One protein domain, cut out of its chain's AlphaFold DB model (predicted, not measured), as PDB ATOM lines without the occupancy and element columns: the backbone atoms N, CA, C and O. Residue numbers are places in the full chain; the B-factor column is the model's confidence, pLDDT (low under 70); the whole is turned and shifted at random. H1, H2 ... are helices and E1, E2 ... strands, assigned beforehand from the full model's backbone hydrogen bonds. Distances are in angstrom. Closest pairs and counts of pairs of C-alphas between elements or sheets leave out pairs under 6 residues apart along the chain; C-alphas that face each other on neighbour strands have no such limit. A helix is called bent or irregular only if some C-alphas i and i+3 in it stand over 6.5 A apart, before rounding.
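What this domain is: This is residues 40 to 188 of the 330 residues of a protein of Polarella glacialis (UniProt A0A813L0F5). A five-stranded sheet, E1 E2 E3 E4 E7, runs through the middle, with a helical hairpin of H1 and H2 at its E1 end, where H1 crosses one face. On the other side from H1 are H3, H4 and a small two-stranded sheet, E6 and E8, and the short strand E5 runs on into E6. The 149 printed residues hold four named helices and eight named strands, in the order H1 H2 E1 E2 H3 E3 H4 E4 E5 E6 E7 E8, and the class is mixed, helices and strands. The large sheet is mixed and the small one parallel. The whole is compact, with a radius of gyration of the C-alphas of 14.5 A and spans of 36 by 35 by 33 A.

Where its parts are: The large sheet holds E1, residues 79 to 81, E2, 85 to 88, E3, 113 to 117, 12.1 A long, E4, 147 to 151, 13.0 A, and E7, 168 to 172, 13.1 A. H1, residues 40 to 55, is 22.2 A long and begins at C-alpha 40 (5.667, 34.605, 67.019); H2, residues 62 to 74, is 19.3 A long. H3 is residues 91 to 100 and H4 residues 134 to 141. E5 is residues 154 to 156, E6 158 to 161, and E8 182 to 185, ending at C-alpha 185 (-26.393, 24.201, 76.093).

How they stand to each other: E1 and E2 form an antiparallel hairpin, with N 87 and O 80 2.8 A apart. E2 and E3 are parallel, with N 88 to O 115 at 2.8 A; E3 and E4 are parallel, N 116 to O 149 at 2.8 A; E4 and E7 are parallel, N 150 to O 170 at 2.8 A. E2, H3, E3 and E3, H4, E4 are strand-helix-strand units, parallel neighbour strands with a helix between, both with right-handed crossovers. H1 is on the sheet at a height of 7.8 A, in two layers, a helix on one face of a sheet; it runs across the strands, at 88 degrees to E2 on the local plane, and the C-alphas of Ala 47 and Glu 81 are its closest to E1, 5.5 A. H1 and H2 touch, closest at the C-alphas of Ala 53 and Tyr 65, 5.3 A. H3 only grazes the sheet and is irregular, with C-alphas 95 and 98 8.6 A apart. E6 and E8 are parallel, N 160 to O 183 at 2.9 A, and the closest C-alphas of H4 and E6 are Gly 135 and Leu 160, 4.8 A. E5 pairs with no named strand. Every O i to N i+4 pair is within hydrogen-bond range in H1 and H4; H2 has 6 of 9, and H3 has 2 of 6, beside 4 of 7 O i to N i+3 pairs.

The domain as a whole: The two C-alphas farthest apart, those of Gln 41 and Asn 180, are 41.7 A apart. The printed part has no cut. The links from H3 to E3 and from E3 to H4 are long. Residues 58 to 59 and 121 to 122 have pLDDT under 70.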
ATOM      1  N   GLN A  40       6.727  35.578  67.294       93.19
ATOM      2  CA  GLN A  40       5.667  34.605  67.019       93.19
ATOM      3  C   GLN A  40       6.025  33.198  67.505       93.19
ATOM      4  O   GLN A  40       5.160  32.519  68.062       93.19
ATOM      5  N   GLN A  41       7.276  32.777  67.319       95.88
ATOM      6  CA  GLN A  41       7.767  31.489  67.801       95.88
ATOM      7  C   GLN A  41       7.832  31.454  69.334       95.88
ATOM      8  O   GLN A  41       7.429  30.463  69.942       95.88
ATOM      9  N   GLU A  42       8.275  32.545  69.961       96.19
ATOM     10  CA  GLU A  42       8.316  32.683  71.419       96.19
ATOM     11  C   GLU A  42       6.910  32.571  72.031       96.19
ATOM     12  O   GLU A  42       6.694  31.775  72.941       96.19
ATOM     13  N   THR A  43       5.923  33.307  71.505       96.31
ATOM     14  CA  THR A  43       4.539  33.261  72.024       96.31
ATOM     15  C   THR A  43       3.891  31.880  71.882       96.31
ATOM     16  O   THR A  43       3.133  31.473  72.763       96.31
ATOM     17  N   GLU A  44       4.223  31.135  70.827       97.44
ATOM     18  CA  GLU A  44       3.766  29.755  70.634       97.44
ATOM     19  C   GLU A  44       4.388  28.791  71.652       97.44
ATOM     20  O   GLU A  44       3.675  28.006  72.282       97.44
ATOM     21  N   GLN A  45       5.699  28.899  71.889       97.19
ATOM     22  CA  GLN A  45       6.383  28.111  72.918       97.19
ATOM     23  C   GLN A  45       5.859  28.425  74.323       97.19
ATOM     24  O   GLN A  45       5.678  27.508  75.128       97.19
ATOM     25  N   LEU A  46       5.575  29.700  74.607       97.31
ATOM     26  CA  LEU A  46       4.988  30.128  75.875       97.31
ATOM     27  C   LEU A  46       3.582  29.556  76.066       97.31
ATOM     28  O   LEU A  46       3.289  29.082  77.158       97.31
ATOM     29  N   ALA A  47       2.733  29.528  75.033       97.62
ATOM     30  CA  ALA A  47       1.400  28.929  75.128       97.62
ATOM     31  C   ALA A  47       1.458  27.433  75.493       97.62
ATOM     32  O   ALA A  47       0.739  26.983  76.388       97.62
ATOM     33  N   ASP A  48       2.347  26.666  74.855       97.19
ATOM     34  CA  ASP A  48       2.524  25.242  75.163       97.19
ATOM     35  C   ASP A  48       3.142  25.014  76.549       97.19
ATOM     36  O   ASP A  48       2.719  24.112  77.279       97.19
ATOM     37  N   ALA A  49       4.135  25.824  76.935       95.88
ATOM     38  CA  ALA A  49       4.724  25.771  78.270       95.88
ATOM     39  C   ALA A  49       3.679  26.082  79.349       95.88
ATOM     40  O   ALA A  49       3.604  25.372  80.350       95.88
ATOM     41  N   PHE A  50       2.824  27.076  79.106       96.00
ATOM     42  CA  PHE A  50       1.764  27.484  80.017       96.00
ATOM     43  C   PHE A  50       0.691  26.401  80.179       96.00
ATOM     44  O   PHE A  50       0.315  26.071  81.304       96.00
ATOM     45  N   GLU A  51       0.247  25.772  79.082       96.25
ATOM     46  CA  GLU A  51      -0.695  24.646  79.152       96.25
ATOM     47  C   GLU A  51      -0.100  23.458  79.918       96.25
ATOM     48  O   GLU A  51      -0.795  22.861  80.740       96.25
ATOM     49  N   ARG A  52       1.180  23.119  79.703       94.69
ATOM     50  CA  ARG A  52       1.846  22.044  80.460       94.69
ATOM     51  C   ARG A  52       1.953  22.371  81.947       94.69
ATOM     52  O   ARG A  52       1.596  21.524  82.763       94.69
ATOM     53  N   ALA A  53       2.402  23.579  82.285       93.25
ATOM     54  CA  ALA A  53       2.601  24.000  83.668       93.25
ATOM     55  C   ALA A  53       1.285  24.054  84.458       93.25
ATOM     56  O   ALA A  53       1.274  23.696  85.628       93.25
ATOM     57  N   MET A  54       0.171  24.451  83.829       91.44
ATOM     58  CA  MET A  54      -1.109  24.638  84.532       91.44
ATOM     59  C   MET A  54      -2.102  23.489  84.393       91.44
ATOM     60  O   MET A  54      -2.894  23.248  85.304       91.44
ATOM     61  N   TYR A  55      -2.091  22.783  83.263       91.50
ATOM     62  CA  TYR A  55      -3.108  21.784  82.919       91.50
ATOM     63  C   TYR A  55      -2.513  20.402  82.613       91.50
ATOM     64  O   TYR A  55      -3.257  19.481  82.277       91.50
ATOM     65  N   GLY A  56      -1.194  20.223  82.762       87.38
ATOM     66  CA  GLY A  56      -0.483  18.965  82.508       87.38
ATOM     67  C   GLY A  56      -0.816  17.801  83.454       87.38
ATOM     68  O   GLY A  56      -0.323  16.698  83.244       87.38
ATOM     69  N   GLY A  57      -1.669  18.002  84.464       82.88
ATOM     70  CA  GLY A  57      -2.097  16.960  85.404       82.88
ATOM     71  C   GLY A  57      -1.239  16.894  86.670       82.88
ATOM     72  O   GLY A  57      -0.744  17.913  87.135       82.88
ATOM     73  N   ALA A  58      -1.090  15.701  87.259       64.31
ATOM     74  CA  ALA A  58      -0.460  15.493  88.575       64.31
ATOM     75  C   ALA A  58       1.022  15.922  88.664       64.31
ATOM     76  O   ALA A  58       1.553  16.038  89.764       64.31
ATOM     77  N   SER A  59       1.675  16.166  87.526       58.38
ATOM     78  CA  SER A  59       3.051  16.663  87.425       58.38
ATOM     79  C   SER A  59       3.154  18.179  87.224       58.38
ATOM     80  O   SER A  59       4.260  18.683  87.056       58.38
ATOM     81  N   ALA A  60       2.036  18.912  87.215       72.44
ATOM     82  CA  ALA A  60       2.034  20.371  87.179       72.44
ATOM     83  C   ALA A  60       2.649  20.918  88.477       72.44
ATOM     84  O   ALA A  60       1.997  20.948  89.524       72.44
ATOM     85  N   SER A  61       3.924  21.308  88.423       70.50
ATOM     86  CA  SER A  61       4.594  21.949  89.548       70.50
ATOM     87  C   SER A  61       4.245  23.438  89.558       70.50
ATOM     88  O   SER A  61       4.316  24.122  88.536       70.50
ATOM     89  N   SER A  62       3.872  23.967  90.724       73.12
ATOM     90  CA  SER A  62       3.638  25.411  90.882       73.12
ATOM     91  C   SER A  62       4.887  26.247  90.556       73.12
ATOM     92  O   SER A  62       4.759  27.410  90.178       73.12
ATOM     93  N   SER A  63       6.080  25.644  90.636       81.94
ATOM     94  CA  SER A  63       7.360  26.267  90.297       81.94
ATOM     95  C   SER A  63       7.536  26.569  88.807       81.94
ATOM     96  O   SER A  63       8.173  27.567  88.482       81.94
ATOM     97  N   ASP A  64       6.953  25.777  87.901       84.88
ATOM     98  CA  ASP A  64       7.142  25.975  86.452       84.88
ATOM     99  C   ASP A  64       6.257  27.094  85.886       84.88
ATOM    100  O   ASP A  64       6.555  27.687  84.848       84.88
ATOM    101  N   TYR A  65       5.156  27.399  86.569       88.69
ATOM    102  CA  TYR A  65       4.174  28.385  86.128       88.69
ATOM    103  C   TYR A  65       4.670  29.830  86.262       88.69
ATOM    104  O   TYR A  65       4.470  30.636  85.350       88.69
ATOM    105  N   GLY A  66       5.340  30.153  87.375       91.12
ATOM    106  CA  GLY A  66       5.763  31.519  87.705       91.12
ATOM    107  C   GLY A  66       6.601  32.192  86.609       91.12
ATOM    108  O   GLY A  66       6.227  33.277  86.161       91.12
ATOM    109  N   PRO A  67       7.680  31.556  86.110       94.38
ATOM    110  CA  PRO A  67       8.501  32.125  85.041       94.38
ATOM    111  C   PRO A  67       7.732  32.361  83.733       94.38
ATOM    112  O   PRO A  67       7.910  33.395  83.089       94.38
ATOM    113  N   VAL A  68       6.848  31.435  83.343       94.94
ATOM    114  CA  VAL A  68       6.048  31.565  82.112       94.94
ATOM    115  C   VAL A  68       5.036  32.702  82.245       94.94
ATOM    116  O   VAL A  68       4.901  33.511  81.326       94.94
ATOM    117  N   GLN A  69       4.353  32.807  83.392       93.50
ATOM    118  CA  GLN A  69       3.428  33.907  83.661       93.50
ATOM    119  C   GLN A  69       4.152  35.258  83.639       93.50
ATOM    120  O   GLN A  69       3.688  36.165  82.950       93.50
ATOM    121  N   ALA A  70       5.285  35.381  84.338       93.62
ATOM    122  CA  ALA A  70       6.074  36.612  84.373       93.62
ATOM    123  C   ALA A  70       6.475  37.048  82.958       93.62
ATOM    124  O   ALA A  70       6.284  38.203  82.579       93.62
ATOM    125  N   ARG A  71       6.910  36.098  82.118       95.75
ATOM    126  CA  ARG A  71       7.251  36.400  80.727       95.75
ATOM    127  C   ARG A  71       6.048  36.876  79.906       95.75
ATOM    128  O   ARG A  71       6.165  37.824  79.134       95.75
ATOM    129  N   LEU A  72       4.877  36.261  80.075       94.75
ATOM    130  CA  LEU A  72       3.640  36.708  79.418       94.75
ATOM    131  C   LEU A  72       3.211  38.113  79.878       94.75
ATOM    132  O   LEU A  72       2.700  38.892  79.069       94.75
ATOM    133  N   GLN A  73       3.436  38.448  81.153       93.00
ATOM    134  CA  GLN A  73       3.190  39.785  81.704       93.00
ATOM    135  C   GLN A  73       4.127  40.825  81.092       93.00
ATOM    136  O   GLN A  73       3.643  41.852  80.614       93.00
ATOM    137  N   GLU A  74       5.431  40.537  81.041       93.75
ATOM    138  CA  GLU A  74       6.448  41.396  80.418       93.75
ATOM    139  C   GLU A  74       6.125  41.701  78.952       93.75
ATOM    140  O   GLU A  74       6.232  42.846  78.515       93.75
ATOM    141  N   LEU A  75       5.688  40.689  78.194       93.25
ATOM    142  CA  LEU A  75       5.302  40.852  76.791       93.25
ATOM    143  C   LEU A  75       4.018  41.675  76.611       93.25
ATOM    144  O   LEU A  75       3.725  42.126  75.504       93.25
ATOM    145  N   GLY A  76       3.221  41.852  77.667       91.56
ATOM    146  CA  GLY A  76       2.008  42.663  77.638       91.56
ATOM    147  C   GLY A  76       0.905  42.133  76.714       91.56
ATOM    148  O   GLY A  76       0.008  42.888  76.334       91.56
ATOM    149  N   VAL A  77       0.961  40.853  76.339       92.38
ATOM    150  CA  VAL A  77       0.072  40.243  75.342       92.38
ATOM    151  C   VAL A  77      -1.342  40.006  75.882       92.38
ATOM    152  O   VAL A  77      -1.557  39.720  77.059       92.38
ATOM    153  N   HIS A  78      -2.341  40.123  75.004       92.81
ATOM    154  CA  HIS A  78      -3.753  39.890  75.350       92.81
ATOM    155  C   HIS A  78      -4.156  38.420  75.223       92.81
ATOM    156  O   HIS A  78      -5.062  37.955  75.916       92.81
ATOM    157  N   PHE A  79      -3.488  37.701  74.327       96.44
ATOM    158  CA  PHE A  79      -3.686  36.287  74.075       96.44
ATOM    159  C   PHE A  79      -2.371  35.674  73.589       96.44
ATOM    160  O   PHE A  79      -1.512  36.381  73.060       96.44
ATOM    161  N   VAL A  80      -2.241  34.361  73.745       97.31
ATOM    162  CA  VAL A  80      -1.201  33.551  73.098       97.31
ATOM    163  C   VAL A  80      -1.833  32.273  72.571       97.31
ATOM    164  O   VAL A  80      -2.812  31.781  73.131       97.31
ATOM    165  N   GLU A  81      -1.301  31.740  71.480       98.12
ATOM    166  CA  GLU A  81      -1.791  30.504  70.876       98.12
ATOM    167  C   GLU A  81      -0.630  29.586  70.510       98.12
ATOM    168  O   GLU A  81       0.461  30.046  70.185       98.12
ATOM    169  N   SER A  82      -0.912  28.291  70.495       98.06
ATOM    170  CA  SER A  82      -0.133  27.299  69.768       98.06
ATOM    171  C   SER A  82      -1.027  26.570  68.774       98.06
ATOM    172  O   SER A  82      -2.216  26.870  68.626       98.06
ATOM    173  N   LYS A  83      -0.489  25.546  68.113       98.19
ATOM    174  CA  LYS A  83      -1.276  24.684  67.224       98.19
ATOM    175  C   LYS A  83      -2.520  24.096  67.889       98.19
ATOM    176  O   LYS A  83      -3.480  23.808  67.178       98.19
ATOM    177  N   THR A  84      -2.515  23.869  69.205       98.44
ATOM    178  CA  THR A  84      -3.591  23.120  69.882       98.44
ATOM    179  C   THR A  84      -4.330  23.894  70.965       98.44
ATOM    180  O   THR A  84      -5.449  23.499  71.311       98.44
ATOM    181  N   VAL A  85      -3.764  24.988  71.474       98.56
ATOM    182  CA  VAL A  85      -4.349  25.765  72.570       98.56
ATOM    183  C   VAL A  85      -4.383  27.252  72.245       98.56
ATOM    184  O   VAL A  85      -3.471  27.786  71.625       98.56
ATOM    185  N   LEU A  86      -5.445  27.919  72.687       98.38
ATOM    186  CA  LEU A  86      -5.578  29.368  72.713       98.38
ATOM    187  C   LEU A  86      -5.814  29.821  74.152       98.38
ATOM    188  O   LEU A  86      -6.767  29.379  74.795       98.38
ATOM    189  N   PHE A  87      -4.981  30.740  74.624       97.88
ATOM    190  CA  PHE A  87      -5.137  31.435  75.892       97.88
ATOM    191  C   PHE A  87      -5.603  32.868  75.673       97.88
ATOM    192  O   PHE A  87      -4.947  33.629  74.974       97.88
ATOM    193  N   VAL A  88      -6.691  33.257  76.332       96.88
ATOM    194  CA  VAL A  88      -7.163  34.638  76.453       96.88
ATOM    195  C   VAL A  88      -6.780  35.126  77.844       96.88
ATOM    196  O   VAL A  88      -7.329  34.652  78.840       96.88
ATOM    197  N   LEU A  89      -5.809  36.036  77.908       94.38
ATOM    198  CA  LEU A  89      -5.091  36.374  79.141       94.38
ATOM    199  C   LEU A  89      -5.657  37.602  79.859       94.38
ATOM    200  O   LEU A  89      -5.499  37.759  81.070       94.38
ATOM    201  N   ARG A  90      -6.328  38.482  79.109       89.44
ATOM    202  CA  ARG A  90      -6.843  39.758  79.613       89.44
ATOM    203  C   ARG A  90      -8.349  39.885  79.405       89.44
ATOM    204  O   ARG A  90      -8.806  39.780  78.264       89.44
ATOM    205  N   PRO A  91      -9.129  40.189  80.458       83.94
ATOM    206  CA  PRO A  91     -10.568  40.391  80.327       83.94
ATOM    207  C   PRO A  91     -10.952  41.509  79.350       83.94
ATOM    208  O   PRO A  91     -11.975  41.414  78.683       83.94
ATOM    209  N   GLN A  92     -10.111  42.543  79.213       82.12
ATOM    210  CA  GLN A  92     -10.336  43.695  78.330       82.12
ATOM    211  C   GLN A  92     -10.464  43.308  76.851       82.12
ATOM    212  O   GLN A  92     -11.080  44.049  76.085       82.12
ATOM    213  N   ALA A  93      -9.950  42.139  76.453       77.69
ATOM    214  CA  ALA A  93     -10.146  41.611  75.109       77.69
ATOM    215  C   ALA A  93     -11.631  41.344  74.783       77.69
ATOM    216  O   ALA A  93     -11.963  41.164  73.619       77.69
ATOM    217  N   CYS A  94     -12.541  41.346  75.768       75.94
ATOM    218  CA  CYS A  94     -13.953  41.009  75.575       75.94
ATOM    219  C   CYS A  94     -14.700  41.927  74.594       75.94
ATOM    220  O   CYS A  94     -15.479  41.429  73.784       75.94
ATOM    221  N   LYS A  95     -14.453  43.247  74.617       79.00
ATOM    222  CA  LYS A  95     -15.191  44.216  73.778       79.00
ATOM    223  C   LYS A  95     -14.928  44.041  72.284       79.00
ATOM    224  O   LYS A  95     -15.755  44.432  71.472       79.00
ATOM    225  N   ALA A  96     -13.790  43.449  71.948       88.19
ATOM    226  CA  ALA A  96     -13.356  43.215  70.583       88.19
ATOM    227  C   ALA A  96     -12.824  41.785  70.433       88.19
ATOM    228  O   ALA A  96     -11.864  41.561  69.711       88.19
ATOM    229  N   PHE A  97     -13.415  40.805  71.129       94.31
ATOM    230  CA  PHE A  97     -12.866  39.443  71.197       94.31
ATOM    231  C   PHE A  97     -12.666  38.819  69.810       94.31
ATOM    232  O   PHE A  97     -11.660  38.159  69.549       94.31
ATOM    233  N   GLU A  98     -13.603  39.068  68.898       95.56
ATOM    234  CA  GLU A  98     -13.481  38.628  67.515       95.56
ATOM    235  C   GLU A  98     -12.291  39.284  66.799       95.56
ATOM    236  O   GLU A  98     -11.444  38.579  66.251       95.56
ATOM    237  N   ASP A  99     -12.208  40.613  66.815       95.12
ATOM    238  CA  ASP A  99     -11.218  41.372  66.043       95.12
ATOM    239  C   ASP A  99      -9.813  41.322  66.656       95.12
ATOM    240  O   ASP A  99      -8.817  41.194  65.943       95.12
ATOM    241  N   GLU A 100      -9.722  41.381  67.984       92.81
ATOM    242  CA  GLU A 100      -8.467  41.418  68.731       92.81
ATOM    243  C   GLU A 100      -7.846  40.045  68.946       92.81
ATOM    244  O   GLU A 100      -6.633  39.966  69.123       92.81
ATOM    245  N   VAL A 101      -8.644  38.976  68.928       96.00
ATOM    246  CA  VAL A 101      -8.154  37.614  69.166       96.00
ATOM    247  C   VAL A 101      -8.447  36.733  67.963       96.00
ATOM    248  O   VAL A 101      -7.534  36.354  67.232       96.00
ATOM    249  N   LEU A 102      -9.721  36.420  67.716       97.31
ATOM    250  CA  LEU A 102     -10.097  35.322  66.820       97.31
ATOM    251  C   LEU A 102      -9.710  35.553  65.358       97.31
ATOM    252  O   LEU A 102      -9.306  34.612  64.674       97.31
ATOM    253  N   LYS A 103      -9.790  36.786  64.851       97.00
ATOM    254  CA  LYS A 103      -9.384  37.102  63.476       97.00
ATOM    255  C   LYS A 103      -7.873  36.992  63.275       97.00
ATOM    256  O   LYS A 103      -7.476  36.578  62.186       97.00
ATOM    257  N   LYS A 104      -7.074  37.244  64.318       96.25
ATOM    258  CA  LYS A 104      -5.599  37.246  64.300       96.25
ATOM    259  C   LYS A 104      -4.963  35.859  64.486       96.25
ATOM    260  O   LYS A 104      -3.755  35.734  64.315       96.25
ATOM    261  N   LEU A 105      -5.754  34.833  64.812       97.50
ATOM    262  CA  LEU A 105      -5.254  33.470  65.032       97.50
ATOM    263  C   LEU A 105      -4.660  32.843  63.763       97.50
ATOM    264  O   LEU A 105      -5.277  32.872  62.694       97.50
ATOM    265  N   ARG A 106      -3.519  32.173  63.916       97.56
ATOM    266  CA  ARG A 106      -2.823  31.380  62.894       97.56
ATOM    267  C   ARG A 106      -3.344  29.946  62.828       97.56
ATOM    268  O   ARG A 106      -3.353  29.339  61.761       97.56
ATOM    269  N   HIS A 107      -3.806  29.404  63.957       97.94
ATOM    270  CA  HIS A 107      -4.076  27.969  64.120       97.94
ATOM    271  C   HIS A 107      -5.564  27.622  64.306       97.94
ATOM    272  O   HIS A 107      -5.904  26.574  64.855       97.94
ATOM    273  N   LYS A 108      -6.474  28.467  63.800       97.50
ATOM    274  CA  LYS A 108      -7.947  28.335  63.911       97.50
ATOM    275  C   LYS A 108      -8.468  26.905  63.712       97.50
ATOM    276  O   LYS A 108      -9.281  26.410  64.490       97.50
ATOM    277  N   GLY A 109      -7.975  26.230  62.670       97.62
ATOM    278  CA  GLY A 109      -8.415  24.889  62.281       97.62
ATOM    279  C   GLY A 109      -7.875  23.745  63.144       97.62
ATOM    280  O   GLY A 109      -8.384  22.631  63.039       97.62
ATOM    281  N   THR A 110      -6.868  23.984  63.987       98.38
ATOM    282  CA  THR A 110      -6.202  22.938  64.784       98.38
ATOM    283  C   THR A 110      -6.335  23.142  66.289       98.38
ATOM    284  O   THR A 110      -6.128  22.184  67.037       98.38
ATOM    285  N   ILE A 111      -6.723  24.339  66.742       98.75
ATOM    286  CA  ILE A 111      -6.976  24.626  68.157       98.75
ATOM    287  C   ILE A 111      -8.090  23.711  68.685       98.75
ATOM    288  O   ILE A 111      -9.208  23.665  68.168       98.75
ATOM    289  N   ARG A 112      -7.775  22.986  69.761       98.69
ATOM    290  CA  ARG A 112      -8.677  22.060  70.463       98.69
ATOM    291  C   ARG A 112      -9.022  22.532  71.869       98.69
ATOM    292  O   ARG A 112      -9.992  22.035  72.442       98.69
ATOM    293  N   LYS A 113      -8.262  23.479  72.416       98.69
ATOM    294  CA  LYS A 113      -8.402  23.975  73.785       98.69
ATOM    295  C   LYS A 113      -8.480  25.499  73.795       98.69
ATOM    296  O   LYS A 113      -7.659  26.157  73.168       98.69
ATOM    297  N   LEU A 114      -9.444  26.045  74.526       98.56
ATOM    298  CA  LEU A 114      -9.612  27.479  74.749       98.56
ATOM    299  C   LEU A 114      -9.591  27.736  76.251       98.56
ATOM    300  O   LEU A 114     -10.379  27.153  76.997       98.56
ATOM    301  N   ARG A 115      -8.687  28.597  76.703       98.00
ATOM    302  CA  ARG A 115      -8.481  28.916  78.114       98.00
ATOM    303  C   ARG A 115      -8.650  30.414  78.315       98.00
ATOM    304  O   ARG A 115      -7.882  31.205  77.786       98.00
ATOM    305  N   PHE A 116      -9.643  30.808  79.093       97.06
ATOM    306  CA  PHE A 116      -9.767  32.161  79.620       97.06
ATOM    307  C   PHE A 116      -9.037  32.186  80.958       97.06
ATOM    308  O   PHE A 116      -9.551  31.651  81.935       97.06
ATOM    309  N   HIS A 117      -7.823  32.731  80.989       95.00
ATOM    310  CA  HIS A 117      -6.939  32.655  82.149       95.00
ATOM    311  C   HIS A 117      -6.469  34.054  82.530       95.00
ATOM    312  O   HIS A 117      -5.609  34.618  81.864       95.00
ATOM    313  N   GLY A 118      -7.052  34.631  83.579       90.00
ATOM    314  CA  GLY A 118      -6.693  35.983  84.001       90.00
ATOM    315  C   GLY A 118      -5.265  36.028  84.540       90.00
ATOM    316  O   GLY A 118      -4.996  35.449  85.586       90.00
ATOM    317  N   ILE A 119      -4.373  36.737  83.853       86.38
ATOM    318  CA  ILE A 119      -3.053  37.092  84.380       86.38
ATOM    319  C   ILE A 119      -3.194  38.484  85.007       86.38
ATOM    320  O   ILE A 119      -3.075  39.496  84.316       86.38
ATOM    321  N   GLN A 120      -3.553  38.547  86.288       74.75
ATOM    322  CA  GLN A 120      -3.667  39.803  87.036       74.75
ATOM    323  C   GLN A 120      -2.681  39.814  88.201       74.75
ATOM    324  O   GLN A 120      -2.558  38.826  88.923       74.75
ATOM    325  N   ASP A 121      -2.021  40.957  88.380       61.62
ATOM    326  CA  ASP A 121      -1.219  41.264  89.559       61.62
ATOM    327  C   ASP A 121      -2.136  41.884  90.617       61.62
ATOM    328  O   ASP A 121      -2.475  43.065  90.547       61.62
ATOM    329  N   GLY A 122      -2.583  41.076  91.579       66.56
ATOM    330  CA  GLY A 122      -3.278  41.561  92.775       66.56
ATOM    331  C   GLY A 122      -4.691  41.020  92.998       66.56
ATOM    332  O   GLY A 122      -5.199  40.171  92.270       66.56
ATOM    333  N   GLU A 123      -5.308  41.507  94.076       73.56
ATOM    334  CA  GLU A 123      -6.609  41.037  94.573       73.56
ATOM    335  C   GLU A 123      -7.806  41.613  93.800       73.56
ATOM    336  O   GLU A 123      -8.895  41.031  93.827       73.56
ATOM    337  N   ASP A 124      -7.624  42.733  93.087       78.12
ATOM    338  CA  ASP A 124      -8.704  43.365  92.328       78.12
ATOM    339  C   ASP A 124      -9.111  42.465  91.143       78.12
ATOM    340  O   ASP A 124      -8.287  42.189  90.270       78.12
ATOM    341  N   PRO A 125     -10.377  42.007  91.063       70.75
ATOM    342  CA  PRO A 125     -10.877  41.239  89.924       70.75
ATOM    343  C   PRO A 125     -10.747  41.933  88.563       70.75
ATOM    344  O   PRO A 125     -10.927  41.271  87.535       70.75
ATOM    345  N   GLY A 126     -10.492  43.244  88.521       83.62
ATOM    346  CA  GLY A 126     -10.424  44.019  87.288       83.62
ATOM    347  C   GLY A 126     -11.755  43.995  86.522       83.62
ATOM    348  O   GLY A 126     -12.810  43.746  87.105       83.62
ATOM    349  N   PRO A 127     -11.779  44.278  85.210       90.62
ATOM    350  CA  PRO A 127     -12.999  44.155  84.415       90.62
ATOM    351  C   PRO A 127     -13.377  42.685  84.196       90.62
ATOM    352  O   PRO A 127     -12.509  41.822  84.093       90.62
ATOM    353  N   ALA A 128     -14.674  42.395  84.086       93.06
ATOM    354  CA  ALA A 128     -15.141  41.063  83.722       93.06
ATOM    355  C   ALA A 128     -15.100  40.830  82.207       93.06
ATOM    356  O   ALA A 128     -15.245  41.752  81.399       93.06
ATOM    357  N   PHE A 129     -14.921  39.570  81.821       94.81
ATOM    358  CA  PHE A 129     -15.045  39.136  80.441       94.81
ATOM    359  C   PHE A 129     -16.524  38.891  80.105       94.81
ATOM    360  O   PHE A 129     -17.201  38.112  80.779       94.81
ATOM    361  N   LEU A 130     -17.012  39.526  79.036       94.88
ATOM    362  CA  LEU A 130     -18.384  39.380  78.541       94.88
ATOM    363  C   LEU A 130     -18.518  38.131  77.660       94.88
ATOM    364  O   LEU A 130     -17.968  38.072  76.561       94.88
ATOM    365  N   PHE A 131     -19.278  37.136  78.117       95.94
ATOM    366  CA  PHE A 131     -19.423  35.848  77.424       95.94
ATOM    367  C   PHE A 131     -20.577  35.782  76.415       95.94
ATOM    368  O   PHE A 131     -20.703  34.778  75.714       95.94
ATOM    369  N   THR A 132     -21.385  36.840  76.283       93.38
ATOM    370  CA  THR A 132     -22.624  36.865  75.479       93.38
ATOM    371  C   THR A 132     -22.465  36.301  74.063       93.38
ATOM    372  O   THR A 132     -23.348  35.590  73.586       93.38
ATOM    373  N   HIS A 133     -21.338  36.577  73.399       94.31
ATOM    374  CA  HIS A 133     -21.099  36.201  71.998       94.31
ATOM    375  C   HIS A 133     -20.049  35.099  71.813       94.31
ATOM    376  O   HIS A 133     -19.755  34.717  70.681       94.31
ATOM    377  N   VAL A 134     -19.503  34.539  72.899       96.06
ATOM    378  CA  VAL A 134     -18.410  33.556  72.811       96.06
ATOM    379  C   VAL A 134     -18.858  32.290  72.085       96.06
ATOM    380  O   VAL A 134     -18.140  31.818  71.211       96.06
ATOM    381  N   GLY A 135     -20.050  31.761  72.381       97.00
ATOM    382  CA  GLY A 135     -20.571  30.553  71.727       97.00
ATOM    383  C   GLY A 135     -20.601  30.647  70.191       97.00
ATOM    384  O   GLY A 135     -19.933  29.849  69.528       97.00
ATOM    385  N   PRO A 136     -21.325  31.620  69.598       97.12
ATOM    386  CA  PRO A 136     -21.338  31.835  68.150       97.12
ATOM    387  C   PRO A 136     -19.944  31.998  67.537       97.12
ATOM    388  O   PRO A 136     -19.638  31.325  66.553       97.12
ATOM    389  N   LEU A 137     -19.090  32.812  68.159       97.69
ATOM    390  CA  LEU A 137     -17.740  33.078  67.670       97.69
ATOM    391  C   LEU A 137     -16.847  31.832  67.704       97.69
ATOM    392  O   LEU A 137     -16.134  31.546  66.747       97.69
ATOM    393  N   VAL A 138     -16.929  31.029  68.766       97.62
ATOM    394  CA  VAL A 138     -16.201  29.757  68.869       97.62
ATOM    395  C   VAL A 138     -16.607  28.797  67.752       97.62
ATOM    396  O   VAL A 138     -15.736  28.168  67.157       97.62
ATOM    397  N   ARG A 139     -17.900  28.698  67.413       97.19
ATOM    398  CA  ARG A 139     -18.355  27.832  66.305       97.19
ATOM    399  C   ARG A 139     -17.770  28.252  64.963       97.19
ATOM    400  O   ARG A 139     -17.430  27.393  64.158       97.19
ATOM    401  N   GLN A 140     -17.675  29.558  64.737       97.62
ATOM    402  CA  GLN A 140     -17.168  30.124  63.494       97.62
ATOM    403  C   GLN A 140     -15.648  29.973  63.371       97.62
ATOM    404  O   GLN A 140     -15.155  29.578  62.318       97.62
ATOM    405  N   TYR A 141     -14.903  30.289  64.432       98.31
ATOM    406  CA  TYR A 141     -13.446  30.425  64.360       98.31
ATOM    407  C   TYR A 141     -12.669  29.216  64.893       98.31
ATOM    408  O   TYR A 141     -11.515  29.050  64.515       98.31
ATOM    409  N   LEU A 142     -13.266  28.375  65.743       98.25
ATOM    410  CA  LEU A 142     -12.598  27.252  66.419       98.25
ATOM    411  C   LEU A 142     -13.403  25.942  66.263       98.25
ATOM    412  O   LEU A 142     -13.831  25.342  67.254       98.25
ATOM    413  N   PRO A 143     -13.623  25.448  65.029       97.25
ATOM    414  CA  PRO A 143     -14.522  24.315  64.772       97.25
ATOM    415  C   PRO A 143     -14.067  23.001  65.433       97.25
ATOM    416  O   PRO A 143     -14.885  22.125  65.719       97.25
ATOM    417  N   GLN A 144     -12.768  22.858  65.717       98.12
ATOM    418  CA  GLN A 144     -12.191  21.668  66.351       98.12
ATOM    419  C   GLN A 144     -12.134  21.742  67.884       98.12
ATOM    420  O   GLN A 144     -11.629  20.808  68.511       98.12
ATOM    421  N   LEU A 145     -12.682  22.797  68.500       98.69
ATOM    422  CA  LEU A 145     -12.622  22.996  69.945       98.69
ATOM    423  C   LEU A 145     -13.276  21.835  70.711       98.69
ATOM    424  O   LEU A 145     -14.441  21.510  70.498       98.69
ATOM    425  N   LYS A 146     -12.527  21.212  71.624       98.62
ATOM    426  CA  LYS A 146     -12.979  20.113  72.492       98.62
ATOM    427  C   LYS A 146     -13.058  20.518  73.957       98.62
ATOM    428  O   LYS A 146     -13.864  19.944  74.691       98.62
ATOM    429  N   GLU A 147     -12.265  21.499  74.375       98.62
ATOM    430  CA  GLU A 147     -12.160  21.906  75.773       98.62
ATOM    431  C   GLU A 147     -12.236  23.422  75.928       98.62
ATOM    432  O   GLU A 147     -11.568  24.157  75.198       98.62
ATOM    433  N   LEU A 148     -13.007  23.879  76.915       98.56
ATOM    434  CA  LEU A 148     -13.061  25.281  77.322       98.56
ATOM    435  C   LEU A 148     -12.811  25.382  78.826       98.56
ATOM    436  O   LEU A 148     -13.474  24.714  79.612       98.56
ATOM    437  N   GLY A 149     -11.850  26.206  79.228       98.00
ATOM    438  CA  GLY A 149     -11.570  26.501  80.631       98.00
ATOM    439  C   GLY A 149     -11.729  27.985  80.927       98.00
ATOM    440  O   GLY A 149     -11.319  28.810  80.118       98.00
ATOM    441  N   VAL A 150     -12.283  28.319  82.088       97.62
ATOM    442  CA  VAL A 150     -12.259  29.667  82.664       97.62
ATOM    443  C   VAL A 150     -11.582  29.581  84.021       97.62
ATOM    444  O   VAL A 150     -12.061  28.871  84.907       97.62
ATOM    445  N   GLN A 151     -10.474  30.293  84.186       95.50
ATOM    446  CA  GLN A 151      -9.656  30.225  85.382       95.50
ATOM    447  C   GLN A 151      -9.257  31.610  85.890       95.50
ATOM    448  O   GLN A 151      -8.776  32.449  85.128       95.50
ATOM    449  N   PHE A 152      -9.515  31.841  87.181       93.06
ATOM    450  CA  PHE A 152      -9.206  33.071  87.924       93.06
ATOM    451  C   PHE A 152      -9.714  34.377  87.282       93.06
ATOM    452  O   PHE A 152      -9.297  35.480  87.638       93.06
ATOM    453  N   MET A 153     -10.679  34.270  86.368       93.94
ATOM    454  CA  MET A 153     -11.217  35.382  85.592       93.94
ATOM    455  C   MET A 153     -12.620  35.757  86.075       93.94
ATOM    456  O   MET A 153     -13.446  34.885  86.365       93.94
ATOM    457  N   ALA A 154     -12.894  37.061  86.152       94.50
ATOM    458  CA  ALA A 154     -14.246  37.570  86.338       94.50
ATOM    459  C   ALA A 154     -15.051  37.448  85.040       94.50
ATOM    460  O   ALA A 154     -14.547  37.756  83.960       94.50
ATOM    461  N   VAL A 155     -16.296  36.992  85.146       95.12
ATOM    462  CA  VAL A 155     -17.155  36.667  84.007       95.12
ATOM    463  C   VAL A 155     -18.537  37.279  84.182       95.12
ATOM    464  O   VAL A 155     -19.141  37.181  85.249       95.12
ATOM    465  N   GLU A 156     -19.044  37.843  83.093       95.69
ATOM    466  CA  GLU A 156     -20.397  38.379  82.956       95.69
ATOM    467  C   GLU A 156     -21.090  37.729  81.752       95.69
ATOM    468  O   GLU A 156     -20.464  37.376  80.747       95.69
ATOM    469  N   ASN A 157     -22.405  37.576  81.853       95.94
ATOM    470  CA  ASN A 157     -23.310  37.049  80.844       95.94
ATOM    471  C   ASN A 157     -22.854  35.701  80.277       95.94
ATOM    472  O   ASN A 157     -22.768  35.520  79.059       95.94
ATOM    473  N   PHE A 158     -22.546  34.742  81.160       97.75
ATOM    474  CA  PHE A 158     -22.022  33.446  80.738       97.75
ATOM    475  C   PHE A 158     -23.035  32.689  79.873       97.75
ATOM    476  O   PHE A 158     -24.055  32.198  80.363       97.75
ATOM    477  N   ARG A 159     -22.740  32.596  78.570       97.75
ATOM    478  CA  ARG A 159     -23.557  31.906  77.568       97.75
ATOM    479  C   ARG A 159     -22.668  31.082  76.650       97.75
ATOM    480  O   ARG A 159     -21.894  31.615  75.858       97.75
ATOM    481  N   LEU A 160     -22.815  29.767  76.731       97.88
ATOM    482  CA  LEU A 160     -22.083  28.817  75.907       97.88
ATOM    483  C   LEU A 160     -23.063  27.821  75.286       97.88
ATOM    484  O   LEU A 160     -23.392  26.788  75.868       97.88
ATOM    485  N   THR A 161     -23.566  28.166  74.102       97.75
ATOM    486  CA  THR A 161     -24.628  27.422  73.413       97.75
ATOM    487  C   THR A 161     -24.202  27.000  72.010       97.75
ATOM    488  O   THR A 161     -23.416  27.672  71.338       97.75
ATOM    489  N   GLY A 162     -24.701  25.845  71.566       95.38
ATOM    490  CA  GLY A 162     -24.545  25.363  70.191       95.38
ATOM    491  C   GLY A 162     -23.141  24.880  69.802       95.38
ATOM    492  O   GLY A 162     -22.948  24.488  68.652       95.38
ATOM    493  N   VAL A 163     -22.161  24.891  70.712       97.56
ATOM    494  CA  VAL A 163     -20.790  24.412  70.455       97.56
ATOM    495  C   VAL A 163     -20.746  22.882  70.569       97.56
ATOM    496  O   VAL A 163     -20.273  22.316  71.552       97.56
ATOM    497  N   THR A 164     -21.277  22.188  69.562       97.19
ATOM    498  CA  THR A 164     -21.452  20.721  69.565       97.19
ATOM    499  C   THR A 164     -20.144  19.933  69.551       97.19
ATOM    500  O   THR A 164     -20.149  18.736  69.842       97.19
ATOM    501  N   SER A 165     -19.017  20.569  69.231       97.94
ATOM    502  CA  SER A 165     -17.678  19.976  69.275       97.94
ATOM    503  C   SER A 165     -17.123  19.851  70.697       97.94
ATOM    504  O   SER A 165     -16.280  18.979  70.931       97.94
ATOM    505  N   LEU A 166     -17.631  20.644  71.648       98.44
ATOM    506  CA  LEU A 166     -17.122  20.700  73.012       98.44
ATOM    507  C   LEU A 166     -17.447  19.420  73.790       98.44
ATOM    508  O   LEU A 166     -18.532  18.848  73.671       98.44
ATOM    509  N   ARG A 167     -16.481  18.941  74.571       98.62
ATOM    510  CA  ARG A 167     -16.575  17.716  75.377       98.62
ATOM    511  C   ARG A 167     -16.226  17.958  76.839       98.62
ATOM    512  O   ARG A 167     -16.722  17.217  77.685       98.62
ATOM    513  N   GLN A 168     -15.420  18.975  77.141       98.69
ATOM    514  CA  GLN A 168     -14.989  19.272  78.506       98.69
ATOM    515  C   GLN A 168     -15.092  20.768  78.802       98.69
ATOM    516  O   GLN A 168     -14.674  21.596  77.990       98.69
ATOM    517  N   VAL A 169     -15.641  21.100  79.969       98.56
ATOM    518  CA  VAL A 169     -15.723  22.472  80.482       98.56
ATOM    519  C   VAL A 169     -15.159  22.522  81.897       98.56
ATOM    520  O   VAL A 169     -15.494  21.678  82.729       98.56
ATOM    521  N   TYR A 170     -14.324  23.525  82.161       98.06
ATOM    522  CA  TYR A 170     -13.678  23.737  83.453       98.06
ATOM    523  C   TYR A 170     -13.908  25.168  83.931       98.06
ATOM    524  O   TYR A 170     -13.683  26.119  83.185       98.06
ATOM    525  N   PHE A 171     -14.285  25.316  85.193       97.94
ATOM    526  CA  PHE A 171     -14.323  26.582  85.908       97.94
ATOM    527  C   PHE A 171     -13.440  26.438  87.141       97.94
ATOM    528  O   PHE A 171     -13.718  25.591  87.982       97.94
ATOM    529  N   VAL A 172     -12.367  27.222  87.244       96.50
ATOM    530  CA  VAL A 172     -11.429  27.157  88.376       96.50
ATOM    531  C   VAL A 172     -11.206  28.558  88.929       96.50
ATOM    532  O   VAL A 172     -10.528  29.371  88.313       96.50
ATOM    533  N   GLY A 173     -11.801  28.890  90.070       95.06
ATOM    534  CA  GLY A 173     -11.723  30.254  90.603       95.06
ATOM    535  C   GLY A 173     -12.384  31.293  89.692       95.06
ATOM    536  O   GLY A 173     -12.016  32.466  89.721       95.06
ATOM    537  N   ALA A 174     -13.319  30.871  88.833       95.62
ATOM    538  CA  ALA A 174     -14.098  31.783  88.005       95.62
ATOM    539  C   ALA A 174     -15.020  32.632  88.891       95.62
ATOM    540  O   ALA A 174     -15.700  32.113  89.777       95.62
ATOM    541  N   ARG A 175     -15.058  33.943  88.645       94.81
ATOM    542  CA  ARG A 175     -15.848  34.900  89.432       94.81
ATOM    543  C   ARG A 175     -17.050  35.361  88.608       94.81
ATOM    544  O   ARG A 175     -16.944  36.321  87.848       94.81
ATOM    545  N   PHE A 176     -18.171  34.651  88.711       95.44
ATOM    546  CA  PHE A 176     -19.416  35.024  88.030       95.44
ATOM    547  C   PHE A 176     -20.019  36.259  88.702       95.44
ATOM    548  O   PHE A 176     -20.365  36.202  89.877       95.44
ATOM    549  N   ARG A 177     -20.119  37.377  87.978       93.81
ATOM    550  CA  ARG A 177     -20.686  38.628  88.513       93.81
ATOM    551  C   ARG A 177     -22.200  38.707  88.399       93.81
ATOM    552  O   ARG A 177     -22.843  39.385  89.194       93.81
ATOM    553  N   ASP A 178     -22.759  37.990  87.432       90.88
ATOM    554  CA  ASP A 178     -24.191  37.999  87.187       90.88
ATOM    555  C   ASP A 178     -24.853  36.847  87.929       90.88
ATOM    556  O   ASP A 178     -24.735  35.686  87.536       90.88
ATOM    557  N   ASN A 179     -25.633  37.173  88.956       82.12
ATOM    558  CA  ASN A 179     -26.351  36.174  89.752       82.12
ATOM    559  C   ASN A 179     -27.448  35.431  88.969       82.12
ATOM    560  O   ASN A 179     -27.952  34.418  89.444       82.12
ATOM    561  N   ASN A 180     -27.820  35.911  87.777       84.25
ATOM    562  CA  ASN A 180     -28.973  35.404  87.026       84.25
ATOM    563  C   ASN A 180     -28.631  34.864  85.628       84.25
ATOM    564  O   ASN A 180     -29.514  34.321  84.963       84.25
ATOM    565  N   VAL A 181     -27.385  34.997  85.154       93.38
ATOM    566  CA  VAL A 181     -27.021  34.611  83.779       93.38
ATOM    567  C   VAL A 181     -25.908  33.569  83.782       93.38
ATOM    568  O   VAL A 181     -24.720  33.883  83.779       93.38
ATOM    569  N   PHE A 182     -26.324  32.305  83.731       97.50
ATOM    570  CA  PHE A 182     -25.455  31.165  83.467       97.50
ATOM    571  C   PHE A 182     -26.188  30.180  82.558       97.50
ATOM    572  O   PHE A 182     -27.145  29.529  82.980       97.50
ATOM    573  N   VAL A 183     -25.764  30.107  81.297       98.19
ATOM    574  CA  VAL A 183     -26.401  29.277  80.272       98.19
ATOM    575  C   VAL A 183     -25.354  28.425  79.575       98.19
ATOM    576  O   VAL A 183     -24.453  28.939  78.912       98.19
ATOM    577  N   MET A 184     -25.511  27.112  79.677       98.25
ATOM    578  CA  MET A 184     -24.715  26.134  78.953       98.25
ATOM    579  C   MET A 184     -25.648  25.133  78.267       98.25
ATOM    580  O   MET A 184     -26.395  24.413  78.924       98.25
ATOM    581  N   GLU A 185     -25.597  25.100  76.937       98.19
ATOM    582  CA  GLU A 185     -26.393  24.201  76.093       98.19
ATOM    583  C   GLU A 185     -25.455  23.382  75.213       98.19
ATOM    584  O   GLU A 185     -25.204  23.696  74.044       98.19
ATOM    585  N   LEU A 186     -24.877  22.356  75.833       98.31
ATOM    586  CA  LEU A 186     -23.822  21.534  75.261       98.31
ATOM    587  C   LEU A 186     -24.247  20.062  75.302       98.31
ATOM    588  O   LEU A 186     -23.850  19.325  76.207       98.31
ATOM    589  N   PRO A 187     -25.045  19.606  74.318       97.56
ATOM    590  CA  PRO A 187     -25.637  18.270  74.353       97.56
ATOM    591  C   PRO A 187     -24.588  17.153  74.355       97.56
ATOM    592  O   PRO A 187     -24.839  16.079  74.893       97.56
ATOM    593  N   GLU A 188     -23.400  17.416  73.809       98.25
ATOM    594  CA  GLU A 188     -22.295  16.458  73.734       98.25
ATOM    595  C   GLU A 188     -21.265  16.591  74.868       98.25
ATOM    596  O   GLU A 188     -20.236  15.910  74.841       98.25
TER     597      GLU A 188